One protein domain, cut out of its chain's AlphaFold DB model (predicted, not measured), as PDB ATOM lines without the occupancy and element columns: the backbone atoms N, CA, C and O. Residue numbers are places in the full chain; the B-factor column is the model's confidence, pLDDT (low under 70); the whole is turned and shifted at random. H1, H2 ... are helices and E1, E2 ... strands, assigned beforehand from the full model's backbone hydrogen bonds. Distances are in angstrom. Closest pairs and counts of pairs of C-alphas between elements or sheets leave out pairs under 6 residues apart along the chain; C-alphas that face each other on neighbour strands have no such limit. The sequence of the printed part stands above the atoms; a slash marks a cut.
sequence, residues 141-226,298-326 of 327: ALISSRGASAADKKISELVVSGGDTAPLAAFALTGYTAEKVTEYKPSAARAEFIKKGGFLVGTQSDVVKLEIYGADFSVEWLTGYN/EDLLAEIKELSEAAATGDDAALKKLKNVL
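Overview. This is residues 141 to 226 and 298 to 326 of the 327 residues of an uncharacterized protein of Clostridiales bacterium (UniProt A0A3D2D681). A strongly twisted sheet of five strands has H2 over one face and H1 over the other, while H3 covers E1. A helical hairpin, H4 and H5, packs on H1 and makes one end of the longest axis. The 115 printed residues run E1 E2 H1 E3 H2 E4 H3 E5 H4 H5; the sheet's order is E3 E2 E4 E1 E5, mixed. The class is mixed, helices and strands, and the whole is compact, with a radius of gyration of the C-alphas of 13.4 A and spans of 40 by 31 by 21 A.

Arrangement. Begin at E1, residues 141 to 145, an inner strand antiparallel to E4, residues 199 to 203 (N 143 and O 200, 2.8 A), and to the edge strand E5, residues 217 to 221 (N 142 and O 220, 2.8 A). E2, residues 154 to 161, is parallel to E4, with N 161 and O 201 at 2.8 A, and to the other edge strand, E3, residues 177 to 184, with N 158 and O 180 at 2.9 A. E2 bends by 78 degrees at residue 157 and E3 by 81 degrees at residue 180. H1, residues 167 to 173, is on the sheet at a height of 6.6 A; E2, H1 and E3 form a strand-helix-strand unit, two parallel neighbour strands with a helix between, its crossover right-handed. H2, residues 186 to 196, on the opposite face, has a height over the sheet of 7.8 A and runs along the strands, at 8 degrees to E2 on the local plane. H3, residues 204 to 212, is over E1. Two split units, each with another strand between its two parallel ones, are E3, H2, E4 and E4, H3, E5, both right-handed. H2 and H3 only just touch, with 3 pairs of C-alphas within 8 A, closest at Arg 190 and Asp 206, 7.0 A. H4, residues 298 to 312, touches H1 at a steep tilt of 59 degrees, with the C-alphas of Ala 169 and Ser 308 closest, 4.6 A; it only grazes the sheet with residues 309 to 312. H5, residues 316 to 325, is not on the sheet; it touches H4 at a shallow tilt of 32 degrees, only just short of steep, opposite ways, closest at the C-alphas of Ala 311 and Leu 319, 4.7 A. In the five helices every O i to N i+4 pair is within hydrogen-bond range.

Along the chain. Find C-alpha 141 at (-43.772, -20.069, 36.621), where E1 begins. E2 spans 18.4 A, E3 18.0 A and H2 15.4 A. From C-alpha 298 at (-67.342, -24.059, 34.225), H4 runs 21.2 A; H5, 14.6 A long, ends at C-alpha 325, (-60.238, -22.699, 22.805).

Size, cuts and confidence. The C-alphas of Gly 214 and Ala 317, the two farthest apart, are 40.0 A apart. Residues 227 to 297 are not printed; C-alphas 226 and 298 are 16.8 A apart across the cut. Of the links printed whole, E1 to E2 is short and the others are tight. The mean pLDDT of the printed part is 95.0, and no printed residue is under 70.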
ATOM      1  N   ALA A 141     -45.217 -19.942  36.615       97.56
ATOM      2  CA  ALA A 141     -43.772 -20.069  36.621       97.56
ATOM      3  C   ALA A 141     -43.367 -21.536  36.538       97.56
ATOM      4  O   ALA A 141     -43.922 -22.368  37.258       97.56
ATOM      5  N   LEU A 142     -42.360 -21.825  35.718       98.25
ATOM      6  CA  LEU A 142     -41.527 -23.006  35.866       98.25
ATOM      7  C   LEU A 142     -40.401 -22.663  36.844       98.25
ATOM      8  O   LEU A 142     -39.572 -21.786  36.601       98.25
ATOM      9  N   ILE A 143     -40.412 -23.343  37.979       98.38
ATOM     10  CA  ILE A 143     -39.498 -23.155  39.095       98.38
ATOM     11  C   ILE A 143     -38.550 -24.347  39.102       98.38
ATOM     12  O   ILE A 143     -38.988 -25.497  39.166       98.38
ATOM     13  N   SER A 144     -37.254 -24.074  39.027       98.12
ATOM     14  CA  SER A 144     -36.226 -25.109  38.903       98.12
ATOM     15  C   SER A 144     -35.307 -25.076  40.112       98.12
ATOM     16  O   SER A 144     -34.818 -24.012  40.491       98.12
ATOM     17  N   SER A 145     -35.050 -26.229  40.730       96.75
ATOM     18  CA  SER A 145     -34.016 -26.314  41.761       96.75
ATOM     19  C   SER A 145     -32.640 -26.089  41.138       96.75
ATOM     20  O   SER A 145     -32.427 -26.384  39.960       96.75
ATOM     21  N   ARG A 146     -31.663 -25.650  41.933       92.00
ATOM     22  CA  ARG A 146     -30.281 -25.517  41.461       92.00
ATOM     23  C   ARG A 146     -29.777 -26.788  40.764       92.00
ATOM     24  O   ARG A 146     -29.855 -27.883  41.312       92.00
ATOM     25  N   GLY A 147     -29.232 -26.620  39.558       85.88
ATOM     26  CA  GLY A 147     -28.672 -27.709  38.751       85.88
ATOM     27  C   GLY A 147     -29.692 -28.518  37.942       85.88
ATOM     28  O   GLY A 147     -29.276 -29.359  37.150       85.88
ATOM     29  N   ALA A 148     -30.996 -28.262  38.089       91.88
ATOM     30  CA  ALA A 148     -32.000 -28.837  37.200       91.88
ATOM     31  C   ALA A 148     -31.865 -28.231  35.792       91.88
ATOM     32  O   ALA A 148     -31.669 -27.025  35.638       91.88
ATOM     33  N   SER A 149     -31.952 -29.075  34.764       88.38
ATOM     34  CA  SER A 149     -31.862 -28.678  33.357       88.38
ATOM     35  C   SER A 149     -32.921 -29.412  32.542       88.38
ATOM     36  O   SER A 149     -33.076 -30.624  32.686       88.38
ATOM     37  N   ALA A 150     -33.671 -28.670  31.729       88.12
ATOM     38  CA  ALA A 150     -34.694 -29.201  30.836       88.12
ATOM     39  C   ALA A 150     -34.153 -29.164  29.400       88.12
ATOM     40  O   ALA A 150     -34.279 -28.154  28.701       88.12
ATOM     41  N   ALA A 151     -33.501 -30.247  28.974       87.06
ATOM     42  CA  ALA A 151     -32.977 -30.361  27.615       87.06
ATOM     43  C   ALA A 151     -34.135 -30.343  26.607       87.06
ATOM     44  O   ALA A 151     -35.100 -31.091  26.758       87.06
ATOM     45  N   ASP A 152     -34.059 -29.459  25.609       90.19
ATOM     46  CA  ASP A 152     -35.094 -29.273  24.582       90.19
ATOM     47  C   ASP A 152     -36.514 -29.100  25.150       90.19
ATOM     48  O   ASP A 152     -37.490 -29.556  24.556       90.19
ATOM     49  N   LYS A 153     -36.627 -28.459  26.326       95.06
ATOM     50  CA  LYS A 153     -37.892 -28.272  27.058       95.06
ATOM     51  C   LYS A 153     -38.618 -29.580  27.423       95.06
ATOM     52  O   LYS A 153     -39.823 -29.583  27.672       95.06
ATOM     53  N   LYS A 154     -37.886 -30.692  27.520       96.06
ATOM     54  CA  LYS A 154     -38.395 -31.983  27.996       96.06
ATOM     55  C   LYS A 154     -37.955 -32.230  29.434       96.06
ATOM     56  O   LYS A 154     -36.790 -32.039  29.778       96.06
ATOM     57  N   ILE A 155     -38.899 -32.651  30.269       97.00
ATOM     58  CA  ILE A 155     -38.703 -32.895  31.700       97.00
ATOM     59  C   ILE A 155     -39.107 -34.337  32.022       97.00
ATOM     60  O   ILE A 155     -40.137 -34.814  31.559       97.00
ATOM     61  N   SER A 156     -38.320 -35.051  32.823       95.31
ATOM     62  CA  SER A 156     -38.671 -36.416  33.236       95.31
ATOM     63  C   SER A 156     -39.793 -36.426  34.277       95.31
ATOM     64  O   SER A 156     -40.823 -37.064  34.085       95.31
ATOM     65  N   GLU A 157     -39.630 -35.675  35.369       96.62
ATOM     66  CA  GLU A 157     -40.628 -35.554  36.436       96.62
ATOM     67  C   GLU A 157     -40.967 -34.084  36.714       96.62
ATOM     68  O   GLU A 157     -40.083 -33.271  36.997       96.62
ATOM     69  N   LEU A 158     -42.258 -33.755  36.663       98.25
ATOM     70  CA  LEU A 158     -42.794 -32.428  36.944       98.25
ATOM     71  C   LEU A 158     -43.748 -32.476  38.138       98.25
ATOM     72  O   LEU A 158     -44.762 -33.178  38.121       98.25
ATOM     73  N   VAL A 159     -43.461 -31.659  39.151       98.25
ATOM     74  CA  VAL A 159     -44.414 -31.352  40.220       98.25
ATOM     75  C   VAL A 159     -45.308 -30.199  39.765       98.25
ATOM     76  O   VAL A 159     -44.824 -29.208  39.220       98.25
ATOM     77  N   VAL A 160     -46.612 -30.296  40.012       98.25
ATOM     78  CA  VAL A 160     -47.581 -29.236  39.696       98.25
ATOM     79  C   VAL A 160     -48.194 -28.698  40.986       98.25
ATOM     80  O   VAL A 160     -48.760 -29.451  41.778       98.25
ATOM     81  N   SER A 161     -48.096 -27.383  41.193       96.69
ATOM     82  CA  SER A 161     -48.885 -26.634  42.178       96.69
ATOM     83  C   SER A 161     -50.242 -26.307  41.558       96.69
ATOM     84  O   SER A 161     -50.406 -25.291  40.877       96.69
ATOM     85  N   GLY A 162     -51.185 -27.232  41.729       87.19
ATOM     86  CA  GLY A 162     -52.491 -27.203  41.073       87.19
ATOM     87  C   GLY A 162     -53.648 -26.792  41.985       87.19
ATOM     88  O   GLY A 162     -53.468 -26.086  42.983       87.19
ATOM     89  N   GLY A 163     -54.858 -27.222  41.626       83.81
ATOM     90  CA  GLY A 163     -56.125 -26.773  42.214       83.81
ATOM     91  C   GLY A 163     -57.054 -26.138  41.177       83.81
ATOM     92  O   GLY A 163     -57.313 -26.710  40.120       83.81
ATOM     93  N   ASP A 164     -57.578 -24.944  41.461       78.00
ATOM     94  CA  ASP A 164     -58.574 -24.288  40.596       78.00
ATOM     95  C   ASP A 164     -57.968 -23.575  39.372       78.00
ATOM     96  O   ASP A 164     -58.695 -23.050  38.529       78.00
ATOM     97  N   THR A 165     -56.640 -23.572  39.254       86.12
ATOM     98  CA  THR A 165     -55.829 -22.960  38.188       86.12
ATOM     99  C   THR A 165     -55.462 -23.944  37.074       86.12
ATOM    100  O   THR A 165     -55.725 -25.139  37.186       86.12
ATOM    101  N   ALA A 166     -54.884 -23.440  35.977       91.06
ATOM    102  CA  ALA A 166     -54.467 -24.233  34.814       91.06
ATOM    103  C   ALA A 166     -52.955 -24.070  34.512       91.06
ATOM    104  O   ALA A 166     -52.580 -23.620  33.425       91.06
ATOM    105  N   PRO A 167     -52.056 -24.419  35.456       95.88
ATOM    106  CA  PRO A 167     -50.606 -24.278  35.278       95.88
ATOM    107  C   PRO A 167     -50.049 -25.112  34.116       95.88
ATOM    108  O   PRO A 167     -49.136 -24.666  33.420       95.88
ATOM    109  N   LEU A 168     -50.624 -26.293  33.860       97.62
ATOM    110  CA  LEU A 168     -50.210 -27.161  32.754       97.62
ATOM    111  C   LEU A 168     -50.514 -26.555  31.380       97.62
ATOM    112  O   LEU A 168     -49.772 -26.803  30.433       97.62
ATOM    113  N   ALA A 169     -51.526 -25.685  31.272       97.06
ATOM    114  CA  ALA A 169     -51.801 -24.980  30.024       97.06
ATOM    115  C   ALA A 169     -50.654 -24.014  29.697       97.06
ATOM    116  O   ALA A 169     -50.142 -24.020  28.579       97.06
ATOM    117  N   ALA A 170     -50.191 -23.242  30.687       97.62
ATOM    118  CA  ALA A 170     -49.039 -22.355  30.529       97.62
ATOM    119  C   ALA A 170     -47.753 -23.126  30.208       97.62
ATOM    120  O   ALA A 170     -46.989 -22.706  29.338       97.62
ATOM    121  N   PHE A 171     -47.542 -24.271  30.860       98.25
ATOM    122  CA  PHE A 171     -46.394 -25.146  30.626       98.25
ATOM    123  C   PHE A 171     -46.356 -25.666  29.182       98.25
ATOM    124  O   PHE A 171     -45.395 -25.402  28.454       98.25
ATOM    125  N   ALA A 172     -47.442 -26.301  28.733       98.12
ATOM    126  CA  ALA A 172     -47.547 -26.870  27.394       98.12
ATOM    127  C   ALA A 172     -47.494 -25.795  26.294       98.12
ATOM    128  O   ALA A 172     -46.800 -25.951  25.291       98.12
ATOM    129  N   LEU A 173     -48.177 -24.658  26.480       97.75
ATOM    130  CA  LEU A 173     -48.207 -23.576  25.483       97.75
ATOM    131  C   LEU A 173     -46.884 -22.814  25.375       97.75
ATOM    132  O   LEU A 173     -46.598 -22.256  24.319       97.75
ATOM    133  N   THR A 174     -46.053 -22.846  26.418       96.75
ATOM    134  CA  THR A 174     -44.667 -22.347  26.368       96.75
ATOM    135  C   THR A 174     -43.720 -23.351  25.682       96.75
ATOM    136  O   THR A 174     -42.554 -23.042  25.422       96.75
ATOM    137  N   GLY A 175     -44.217 -24.544  25.332       96.69
ATOM    138  CA  GLY A 175     -43.504 -25.572  24.572       96.69
ATOM    139  C   GLY A 175     -42.793 -26.614  25.427       96.69
ATOM    140  O   GLY A 175     -41.921 -27.302  24.906       96.69
ATOM    141  N   TYR A 176     -43.117 -26.709  26.719       98.06
ATOM    142  CA  TYR A 176     -42.575 -27.753  27.578       98.06
ATOM    143  C   TYR A 176     -43.435 -29.017  27.565       98.06
ATOM    144  O   TYR A 176     -44.659 -28.952  27.454       98.06
ATOM    145  N   THR A 177     -42.783 -30.163  27.756       98.12
ATOM    146  CA  THR A 177     -43.438 -31.458  27.981       98.12
ATOM    147  C   THR A 177     -42.792 -32.193  29.148       98.12
ATOM    148  O   THR A 177     -41.585 -32.059  29.364       98.12
ATOM    149  N   ALA A 178     -43.564 -33.006  29.864       98.06
ATOM    150  CA  ALA A 178     -43.086 -33.852  30.946       98.06
ATOM    151  C   ALA A 178     -43.495 -35.318  30.744       98.06
ATOM    152  O   ALA A 178     -44.641 -35.593  30.400       98.06
ATOM    153  N   GLU A 179     -42.582 -36.261  30.992       96.94
ATOM    154  CA  GLU A 179     -42.886 -37.701  30.916       96.94
ATOM    155  C   GLU A 179     -43.820 -38.133  32.050       96.94
ATOM    156  O   GLU A 179     -44.727 -38.943  31.858       96.94
ATOM    157  N   LYS A 180     -43.607 -37.572  33.243       96.88
ATOM    158  CA  LYS A 180     -44.421 -37.827  34.425       96.88
ATOM    159  C   LYS A 180     -44.814 -36.523  35.095       96.88
ATOM    160  O   LYS A 180     -43.967 -35.735  35.512       96.88
ATOM    161  N   VAL A 181     -46.116 -36.347  35.265       97.62
ATOM    162  CA  VAL A 181     -46.717 -35.205  35.951       97.62
ATOM    163  C   VAL A 181     -47.299 -35.678  37.277       97.62
ATOM    164  O   VAL A 181     -47.899 -36.748  37.369       97.62
ATOM    165  N   THR A 182     -47.090 -34.917  38.347       97.19
ATOM    166  CA  THR A 182     -47.736 -35.185  39.635       97.19
ATOM    167  C   THR A 182     -48.243 -33.891  40.245       97.19
ATOM    168  O   THR A 182     -47.467 -33.010  40.620       97.19
ATOM    169  N   GLU A 183     -49.566 -33.786  40.346       96.38
ATOM    170  CA  GLU A 183     -50.238 -32.618  40.899       96.38
ATOM    171  C   GLU A 183     -50.451 -32.732  42.406       96.38
ATOM    172  O   GLU A 183     -50.872 -33.760  42.938       96.38
ATOM    173  N   TYR A 184     -50.187 -31.625  43.096       96.44
ATOM    174  CA  TYR A 184     -50.474 -31.451  44.507       96.44
ATOM    175  C   TYR A 184     -51.158 -30.106  44.746       96.44
ATOM    176  O   TYR A 184     -50.982 -29.140  44.001       96.44
ATOM    177  N   LYS A 185     -51.853 -29.992  45.883       94.69
ATOM    178  CA  LYS A 185     -52.253 -28.678  46.406       94.69
ATOM    179  C   LYS A 185     -51.008 -27.809  46.663       94.69
ATOM    180  O   LYS A 185     -49.982 -28.356  47.082       94.69
ATOM    181  N   PRO A 186     -51.094 -26.469  46.569       93.81
ATOM    182  CA  PRO A 186     -49.910 -25.603  46.529       93.81
ATOM    183  C   PRO A 186     -48.915 -25.768  47.683       93.81
ATOM    184  O   PRO A 186     -47.703 -25.703  47.495       93.81
ATOM    185  N   SER A 187     -49.395 -25.993  48.911       93.81
ATOM    186  CA  SER A 187     -48.498 -26.212  50.057       93.81
ATOM    187  C   SER A 187     -47.735 -27.536  49.972       93.81
ATOM    188  O   SER A 187     -46.573 -27.589  50.363       93.81
ATOM    189  N   ALA A 188     -48.382 -28.594  49.480       96.88
ATOM    190  CA  ALA A 188     -47.766 -29.907  49.326       96.88
ATOM    191  C   ALA A 188     -46.820 -29.932  48.116       96.88
ATOM    192  O   ALA A 188     -45.726 -30.470  48.232       96.88
ATOM    193  N   ALA A 189     -47.180 -29.256  47.018       97.50
ATOM    194  CA  ALA A 189     -46.316 -29.095  45.847       97.50
ATOM    195  C   ALA A 189     -44.976 -28.440  46.218       97.50
ATOM    196  O   ALA A 189     -43.912 -28.945  45.875       97.50
ATOM    197  N   ARG A 190     -45.019 -27.349  46.999       96.75
ATOM    198  CA  ARG A 190     -43.810 -26.677  47.502       96.75
ATOM    199  C   ARG A 190     -42.981 -27.562  48.428       96.75
ATOM    200  O   ARG A 190     -41.760 -27.569  48.313       96.75
ATOM    201  N   ALA A 191     -43.622 -28.297  49.337       97.06
ATOM    202  CA  ALA A 191     -42.916 -29.213  50.231       97.06
ATOM    203  C   ALA A 191     -42.215 -30.335  49.448       97.06
ATOM    204  O   ALA A 191     -41.069 -30.664  49.745       97.06
ATOM    205  N   GLU A 192     -42.880 -30.874  48.426       97.69
ATOM    206  CA  GLU A 192     -42.314 -31.901  47.555       97.69
ATOM    207  C   GLU A 192     -41.138 -31.356  46.736       97.69
ATOM    208  O   GLU A 192     -40.078 -31.979  46.705       97.69
ATOM    209  N   PHE A 193     -41.279 -30.158  46.160       97.94
ATOM    210  CA  PHE A 193     -40.203 -29.476  45.437       97.94
ATOM    211  C   PHE A 193     -38.975 -29.224  46.322       97.94
ATOM    212  O   PHE A 193     -37.860 -29.539  45.925       97.94
ATOM    213  N   ILE A 194     -39.163 -28.720  47.548       96.94
ATOM    214  CA  ILE A 194     -38.056 -28.493  48.496       96.94
ATOM    215  C   ILE A 194     -37.374 -29.812  48.875       96.94
ATOM    216  O   ILE A 194     -36.155 -29.862  49.023       96.94
ATOM    217  N   LYS A 195     -38.154 -30.883  49.049       95.50
ATOM    218  CA  LYS A 195     -37.647 -32.189  49.472       95.50
ATOM    219  C   LYS A 195     -36.868 -32.908  48.369       95.50
ATOM    220  O   LYS A 195     -35.850 -33.524  48.669       95.50
ATOM    221  N   LYS A 196     -37.379 -32.907  47.134       94.25
ATOM    222  CA  LYS A 196     -36.832 -33.699  46.020       94.25
ATOM    223  C   LYS A 196     -35.978 -32.897  45.038       94.25
ATOM    224  O   LYS A 196     -35.131 -33.489  44.374       94.25
ATOM    225  N   GLY A 197     -36.184 -31.586  44.942       94.31
ATOM    226  CA  GLY A 197     -35.660 -30.771  43.848       94.31
ATOM    227  C   GLY A 197     -36.356 -31.071  42.516       94.31
ATOM    228  O   GLY A 197     -37.466 -31.602  42.481       94.31
ATOM    229  N   GLY A 198     -35.701 -30.721  41.411       96.50
ATOM    230  CA  GLY A 198     -36.223 -30.881  40.057       96.50
ATOM    231  C   GLY A 198     -37.031 -29.668  39.607       96.50
ATOM    232  O   GLY A 198     -36.557 -28.534  39.707       96.50
ATOM    233  N   PHE A 199     -38.237 -29.917  39.097       98.38
ATOM    234  CA  PHE A 199     -39.098 -28.905  38.495       98.38
ATOM    235  C   PHE A 199     -40.459 -28.832  39.180       98.38
ATOM    236  O   PHE A 199     -41.107 -29.849  39.436       98.38
ATOM    237  N   LEU A 200     -40.906 -27.605  39.418       98.50
ATOM    238  CA  LEU A 200     -42.241 -27.272  39.881       98.50
ATOM    239  C   LEU A 200     -42.856 -26.277  38.904       98.50
ATOM    240  O   LEU A 200     -42.317 -25.189  38.728       98.50
ATOM    241  N   VAL A 201     -44.007 -26.595  38.319       98.38
ATOM    242  CA  VAL A 201     -44.847 -25.558  37.714       98.38
ATOM    243  C   VAL A 201     -45.840 -25.053  38.752       98.38
ATOM    244  O   VAL A 201     -46.554 -25.826  39.391       98.38
ATOM    245  N   GLY A 202     -45.871 -23.741  38.951       97.19
ATOM    246  CA  GLY A 202     -46.742 -23.110  39.931       97.19
ATOM    247  C   GLY A 202     -47.070 -21.676  39.573       97.19
ATOM    248  O   GLY A 202     -46.995 -21.273  38.415       97.19
ATOM    249  N   THR A 203     -47.471 -20.906  40.575       96.25
ATOM    250  CA  THR A 203     -47.891 -19.510  40.402       96.25
ATOM    251  C   THR A 203     -46.879 -18.545  41.011       96.25
ATOM    252  O   THR A 203     -45.966 -18.940  41.740       96.25
ATOM    253  N   GLN A 204     -47.094 -17.244  40.828       94.88
ATOM    254  CA  GLN A 204     -46.342 -16.214  41.542       94.88
ATOM    255  C   GLN A 204     -46.444 -16.349  43.068       94.88
ATOM    256  O   GLN A 204     -45.541 -15.927  43.788       94.88
ATOM    257  N   SER A 205     -47.518 -16.963  43.582       93.94
ATOM    258  CA  SER A 205     -47.613 -17.272  45.008       93.94
ATOM    259  C   SER A 205     -46.577 -18.303  45.441       93.94
ATOM    260  O   SER A 205     -46.077 -18.212  46.559       93.94
ATOM    261  N   ASP A 206     -46.258 -19.282  44.599       96.44
ATOM    262  CA  ASP A 206     -45.267 -20.297  44.939       96.44
ATOM    263  C   ASP A 206     -43.862 -19.697  44.946       96.44
ATOM    264  O   ASP A 206     -43.129 -19.907  45.911       96.44
ATOM    265  N   VAL A 207     -43.551 -18.846  43.960       96.56
ATOM    266  CA  VAL A 207     -42.303 -18.067  43.903       96.56
ATOM    267  C   VAL A 207     -42.107 -17.253  45.184       96.56
ATOM    268  O   VAL A 207     -41.121 -17.451  45.888       96.56
ATOM    269  N   VAL A 208     -43.081 -16.412  45.558       95.12
ATOM    270  CA  VAL A 208     -42.989 -15.568  46.768       95.12
ATOM    271  C   VAL A 208     -42.777 -16.403  48.030       95.12
ATOM    272  O   VAL A 208     -42.030 -16.016  48.927       95.12
ATOM    273  N   LYS A 209     -43.439 -17.558  48.142       95.31
ATOM    274  CA  LYS A 209     -43.299 -18.414  49.325       95.31
ATOM    275  C   LYS A 209     -41.938 -19.097  49.378       95.31
ATOM    276  O   LYS A 209     -41.388 -19.206  50.468       95.31
ATOM    277  N   LEU A 210     -41.398 -19.524  48.240       96.19
ATOM    278  CA  LEU A 210     -40.058 -20.100  48.165       96.19
ATOM    279  C   LEU A 210     -38.973 -19.056  48.468       96.19
ATOM    280  O   LEU A 210     -38.028 -19.384  49.185       96.19
ATOM    281  N   GLU A 211     -39.144 -17.800  48.032       94.81
ATOM    282  CA  GLU A 211     -38.274 -16.680  48.438       94.81
ATOM    283  C   GLU A 211     -38.294 -16.492  49.963       94.81
ATOM    284  O   GLU A 211     -37.244 -16.407  50.594       94.81
ATOM    285  N   ILE A 212     -39.484 -16.496  50.580       93.38
ATOM    286  CA  ILE A 212     -39.639 -16.384  52.043       93.38
ATOM    287  C   ILE A 212     -38.971 -17.554  52.776       93.38
ATOM    288  O   ILE A 212     -38.432 -17.366  53.865       93.38
ATOM    289  N   TYR A 213     -39.008 -18.758  52.205       94.75
ATOM    290  CA  TYR A 213     -38.344 -19.932  52.775       94.75
ATOM    291  C   TYR A 213     -36.823 -19.930  52.569       94.75
ATOM    292  O   TYR A 213     -36.150 -20.786  53.137       94.75
ATOM    293  N   GLY A 214     -36.278 -18.994  51.783       93.94
ATOM    294  CA  GLY A 214     -34.853 -18.949  51.457       93.94
ATOM    295  C   GLY A 214     -34.391 -20.139  50.612       93.94
ATOM    296  O   GLY A 214     -33.247 -20.568  50.742       93.94
ATOM    297  N   ALA A 215     -35.280 -20.708  49.792       94.50
ATOM    298  CA  ALA A 215     -34.930 -21.800  48.889       94.50
ATOM    299  C   ALA A 215     -33.994 -21.319  47.762       94.50
ATOM    300  O   ALA A 215     -34.107 -20.186  47.298       94.50
ATOM    301  N   ASP A 216     -33.105 -22.199  47.294       93.69
ATOM    302  CA  ASP A 216     -32.207 -21.951  46.155       93.69
ATOM    303  C   ASP A 216     -32.853 -22.474  44.857       93.69
ATOM    304  O   ASP A 216     -32.927 -23.687  44.626       93.69
ATOM    305  N   PHE A 217     -33.387 -21.563  44.037       96.56
ATOM    306  CA  PHE A 217     -34.126 -21.886  42.812       96.56
ATOM    307  C   PHE A 217     -33.993 -20.796  41.742       96.56
ATOM    308  O   PHE A 217     -33.650 -19.649  42.029       96.56
ATOM    309  N   SER A 218     -34.323 -21.149  40.500       96.38
ATOM    310  CA  SER A 218     -34.517 -20.213  39.391       96.38
ATOM    311  C   SER A 218     -35.971 -20.211  38.913       96.38
ATOM    312  O   SER A 218     -36.724 -21.158  39.158       96.38
ATOM    313  N   VAL A 219     -36.370 -19.126  38.246       96.94
ATOM    314  CA  VAL A 219     -37.737 -18.905  37.758       96.94
ATOM    315  C   VAL A 219     -37.715 -18.587  36.269       96.94
ATOM    316  O   VAL A 219     -37.030 -17.659  35.841       96.94
ATOM    317  N   GLU A 220     -38.533 -19.305  35.506       96.62
ATOM    318  CA  GLU A 220     -38.966 -18.926  34.164       96.62
ATOM    319  C   GLU A 220     -40.474 -18.656  34.188       96.62
ATOM    320  O   GLU A 220     -41.268 -19.534  34.523       96.62
ATOM    321  N   TRP A 221     -40.888 -17.437  33.838       97.25
ATOM    322  CA  TRP A 221     -42.305 -17.111  33.692       97.25
ATOM    323  C   TRP A 221     -42.844 -17.701  32.385       97.25
ATOM    324  O   TRP A 221     -42.309 -17.441  31.310       97.25
ATOM    325  N   LEU A 222     -43.915 -18.483  32.483       97.69
ATOM    326  CA  LEU A 222     -44.521 -19.197  31.363       97.69
ATOM    327  C   LEU A 222     -45.477 -18.266  30.612       97.69
ATOM    328  O   LEU A 222     -46.572 -17.965  31.090       97.69
ATOM    329  N   THR A 223     -45.056 -17.786  29.442       96.19
ATOM    330  CA  THR A 223     -45.759 -16.730  28.694       96.19
ATOM    331  C   THR A 223     -46.821 -17.248  27.729       96.19
ATOM    332  O   THR A 223     -47.670 -16.475  27.293       96.19
ATOM    333  N   GLY A 224     -46.833 -18.549  27.418       95.81
ATOM    334  CA  GLY A 224     -47.758 -19.112  26.431       95.81
ATOM    335  C   GLY A 224     -49.239 -18.997  26.815       95.81
ATOM    336  O   GLY A 224     -50.101 -19.009  25.939       95.81
ATOM    337  N   TYR A 225     -49.555 -18.870  28.109       96.56
ATOM    338  CA  TYR A 225     -50.922 -18.707  28.607       96.56
ATOM    339  C   TYR A 225     -50.965 -18.113  30.011       96.56
ATOM    340  O   TYR A 225     -50.102 -18.397  30.841       96.56
ATOM    341  N   ASN A 226     -52.018 -17.345  30.300       95.38
ATOM    342  CA  ASN A 226     -52.330 -16.925  31.656       95.38
ATOM    343  C   ASN A 226     -53.821 -16.644  31.866       95.38
ATOM    344  O   ASN A 226     -54.478 -15.989  31.058       95.38
ATOM    345  N   GLU A 298     -68.087 -23.171  33.312       81.88
ATOM    346  CA  GLU A 298     -67.342 -24.059  34.225       81.88
ATOM    347  C   GLU A 298     -66.919 -25.380  33.553       81.88
ATOM    348  O   GLU A 298     -65.825 -25.883  33.813       81.88
ATOM    349  N   ASP A 299     -67.751 -25.921  32.665       86.06
ATOM    350  CA  ASP A 299     -67.480 -27.136  31.885       86.06
ATOM    351  C   ASP A 299     -66.292 -26.956  30.931       86.06
ATOM    352  O   ASP A 299     -65.409 -27.810  30.857       86.06
ATOM    353  N   LEU A 300     -66.203 -25.799  30.278       88.19
ATOM    354  CA  LEU A 300     -65.093 -25.474  29.390       88.19
ATOM    355  C   LEU A 300     -63.775 -25.283  30.157       88.19
ATOM    356  O   LEU A 300     -62.703 -25.576  29.631       88.19
ATOM    357  N   LEU A 301     -63.824 -24.841  31.419       86.62
ATOM    358  CA  LEU A 301     -62.632 -24.810  32.273       86.62
ATOM    359  C   LEU A 301     -62.124 -26.225  32.589       86.62
ATOM    360  O   LEU A 301     -60.911 -26.439  32.615       86.62
ATOM    361  N   ALA A 302     -63.028 -27.180  32.825       88.88
ATOM    362  CA  ALA A 302     -62.658 -28.579  33.027       88.88
ATOM    363  C   ALA A 302     -62.024 -29.172  31.758       88.88
ATOM    364  O   ALA A 302     -60.945 -29.759  31.840       88.88
ATOM    365  N   GLU A 303     -62.609 -28.909  30.585       92.31
ATOM    366  CA  GLU A 303     -62.041 -29.323  29.296       92.31
ATOM    367  C   GLU A 303     -60.630 -28.745  29.080       92.31
ATOM    368  O   GLU A 303     -59.715 -29.461  28.673       92.31
ATOM    369  N   ILE A 304     -60.408 -27.465  29.404       93.38
ATOM    370  CA  ILE A 304     -59.075 -26.844  29.318       93.38
ATOM    371  C   ILE A 304     -58.063 -27.578  30.200       93.38
ATOM    372  O   ILE A 304     -56.923 -27.770  29.771       93.38
ATOM    373  N   LYS A 305     -58.449 -27.994  31.413       92.38
ATOM    374  CA  LYS A 305     -57.553 -28.735  32.310       92.38
ATOM    375  C   LYS A 305     -57.179 -30.093  31.723       92.38
ATOM    376  O   LYS A 305     -55.989 -30.381  31.627       92.38
ATOM    377  N   GLU A 306     -58.157 -30.858  31.247       94.38
ATOM    378  CA  GLU A 306     -57.924 -32.162  30.610       94.38
ATOM    379  C   GLU A 306     -57.024 -32.040  29.370       94.38
ATOM    380  O   GLU A 306     -56.013 -32.738  29.248       94.38
ATOM    381  N   LEU A 307     -57.328 -31.091  28.477       97.00
ATOM    382  CA  LEU A 307     -56.505 -30.815  27.299       97.00
ATOM    383  C   LEU A 307     -55.086 -30.386  27.682       97.00
ATOM    384  O   LEU A 307     -54.130 -30.735  26.990       97.00
ATOM    385  N   SER A 308     -54.938 -29.624  28.766       97.00
ATOM    386  CA  SER A 308     -53.635 -29.149  29.220       97.00
ATOM    387  C   SER A 308     -52.755 -30.256  29.791       97.00
ATOM    388  O   SER A 308     -51.549 -30.226  29.568       97.00
ATOM    389  N   GLU A 309     -53.336 -31.246  30.468       96.31
ATOM    390  CA  GLU A 309     -52.605 -32.405  30.985       96.31
ATOM    391  C   GLU A 309     -52.117 -33.309  29.846       96.31
ATOM    392  O   GLU A 309     -50.936 -33.664  29.791       96.31
ATOM    393  N   ALA A 310     -52.989 -33.597  28.875       97.56
ATOM    394  CA  ALA A 310     -52.614 -34.343  27.674       97.56
ATOM    395  C   ALA A 310     -51.534 -33.605  26.860       97.56
ATOM    396  O   ALA A 310     -50.521 -34.186  26.473       97.56
ATOM    397  N   ALA A 311     -51.689 -32.292  26.657       98.06
ATOM    398  CA  ALA A 311     -50.695 -31.489  25.949       98.06
ATOM    399  C   ALA A 311     -49.349 -31.437  26.696       98.06
ATOM    400  O   ALA A 311     -48.294 -31.566  26.079       98.06
ATOM    401  N   ALA A 312     -49.371 -31.295  28.026       97.69
ATOM    402  CA  ALA A 312     -48.166 -31.272  28.853       97.69
ATOM    403  C   ALA A 312     -47.419 -32.613  28.864       97.69
ATOM    404  O   ALA A 312     -46.225 -32.629  29.153       97.69
ATOM    405  N   THR A 313     -48.086 -33.717  28.522       97.31
ATOM    406  CA  THR A 313     -47.483 -35.054  28.392       97.31
ATOM    407  C   THR A 313     -47.139 -35.431  26.944       97.31
ATOM    408  O   THR A 313     -46.685 -36.542  26.685       97.31
ATOM    409  N   GLY A 314     -47.264 -34.485  26.001       96.12
ATOM    410  CA  GLY A 314     -46.790 -34.625  24.620       96.12
ATOM    411  C   GLY A 314     -47.863 -34.921  23.568       96.12
ATOM    412  O   GLY A 314     -47.510 -35.278  22.445       96.12
ATOM    413  N   ASP A 315     -49.156 -34.777  23.879       97.94
ATOM    414  CA  ASP A 315     -50.226 -34.907  22.882       97.94
ATOM    415  C   ASP A 315     -50.375 -33.626  22.031       97.94
ATOM    416  O   ASP A 315     -50.991 -32.629  22.430       97.94
ATOM    417  N   ASP A 316     -49.847 -33.673  20.805       97.06
ATOM    418  CA  ASP A 316     -49.930 -32.582  19.825       97.06
ATOM    419  C   ASP A 316     -51.370 -32.238  19.402       97.06
ATOM    420  O   ASP A 316     -51.681 -31.079  19.093       97.06
ATOM    421  N   ALA A 317     -52.273 -33.222  19.371       97.94
ATOM    422  CA  ALA A 317     -53.668 -32.993  19.015       97.94
ATOM    423  C   ALA A 317     -54.393 -32.244  20.139       97.94
ATOM    424  O   ALA A 317     -55.145 -31.302  19.857       97.94
ATOM    425  N   ALA A 318     -54.125 -32.605  21.398       97.94
ATOM    426  CA  ALA A 318     -54.609 -31.871  22.563       97.94
ATOM    427  C   ALA A 318     -54.060 -30.438  22.588       97.94
ATOM    428  O   ALA A 318     -54.835 -29.491  22.734       97.94
ATOM    429  N   LEU A 319     -52.762 -30.247  22.320       97.75
ATOM    430  CA  LEU A 319     -52.150 -28.916  22.238       97.75
ATOM    431  C   LEU A 319     -52.804 -28.045  21.155       97.75
ATOM    432  O   LEU A 319     -53.065 -26.857  21.370       97.75
ATOM    433  N   LYS A 320     -53.098 -28.621  19.984       97.44
ATOM    434  CA  LYS A 320     -53.794 -27.912  18.902       97.44
ATOM    435  C   LYS A 320     -55.211 -27.504  19.309       97.44
ATOM    436  O   LYS A 320     -55.607 -26.375  19.030       97.44
ATOM    437  N   LYS A 321     -55.963 -28.393  19.967       96.94
ATOM    438  CA  LYS A 321     -57.303 -28.077  20.486       96.94
ATOM    439  C   LYS A 321     -57.245 -26.976  21.540       96.94
ATOM    440  O   LYS A 321     -57.968 -25.993  21.414       96.94
ATOM    441  N   LEU A 322     -56.317 -27.077  22.493       95.75
ATOM    442  CA  LEU A 322     -56.104 -26.073  23.532       95.75
ATOM    443  C   LEU A 322     -55.865 -24.682  22.921       95.75
ATOM    444  O   LEU A 322     -56.529 -23.721  23.291       95.75
ATOM    445  N   LYS A 323     -55.002 -24.566  21.904       95.50
ATOM    446  CA  LYS A 323     -54.745 -23.288  21.206       95.50
ATOM    447  C   LYS A 323     -55.989 -22.651  20.575       95.50
ATOM    448  O   LYS A 323     -56.016 -21.425  20.439       95.50
ATOM    449  N   ASN A 324     -56.977 -23.460  20.186       92.75
ATOM    450  CA  ASN A 324     -58.205 -23.003  19.534       92.75
ATOM    451  C   ASN A 324     -59.276 -22.539  20.528       92.75
ATOM    452  O   ASN A 324     -60.090 -21.693  20.172       92.75
ATOM    453  N   VAL A 325     -59.281 -23.078  21.749       90.75
ATOM    454  CA  VAL A 325     -60.238 -22.699  22.805       90.75
ATOM    455  C   VAL A 325     -59.831 -21.385  23.492       90.75
ATOM    456  O   VAL A 325     -60.668 -20.670  24.040       90.75
ATOM    457  N   LEU A 326     -58.542 -21.039  23.443       93.00
ATOM    458  CA  LEU A 326     -57.975 -19.872  24.116       93.00
ATOM    459  C   LEU A 326     -57.927 -18.619  23.227       93.00
ATOM    460  O   LEU A 326     -57.578 -18.696  22.041       93.00
TER     461      LEU A 326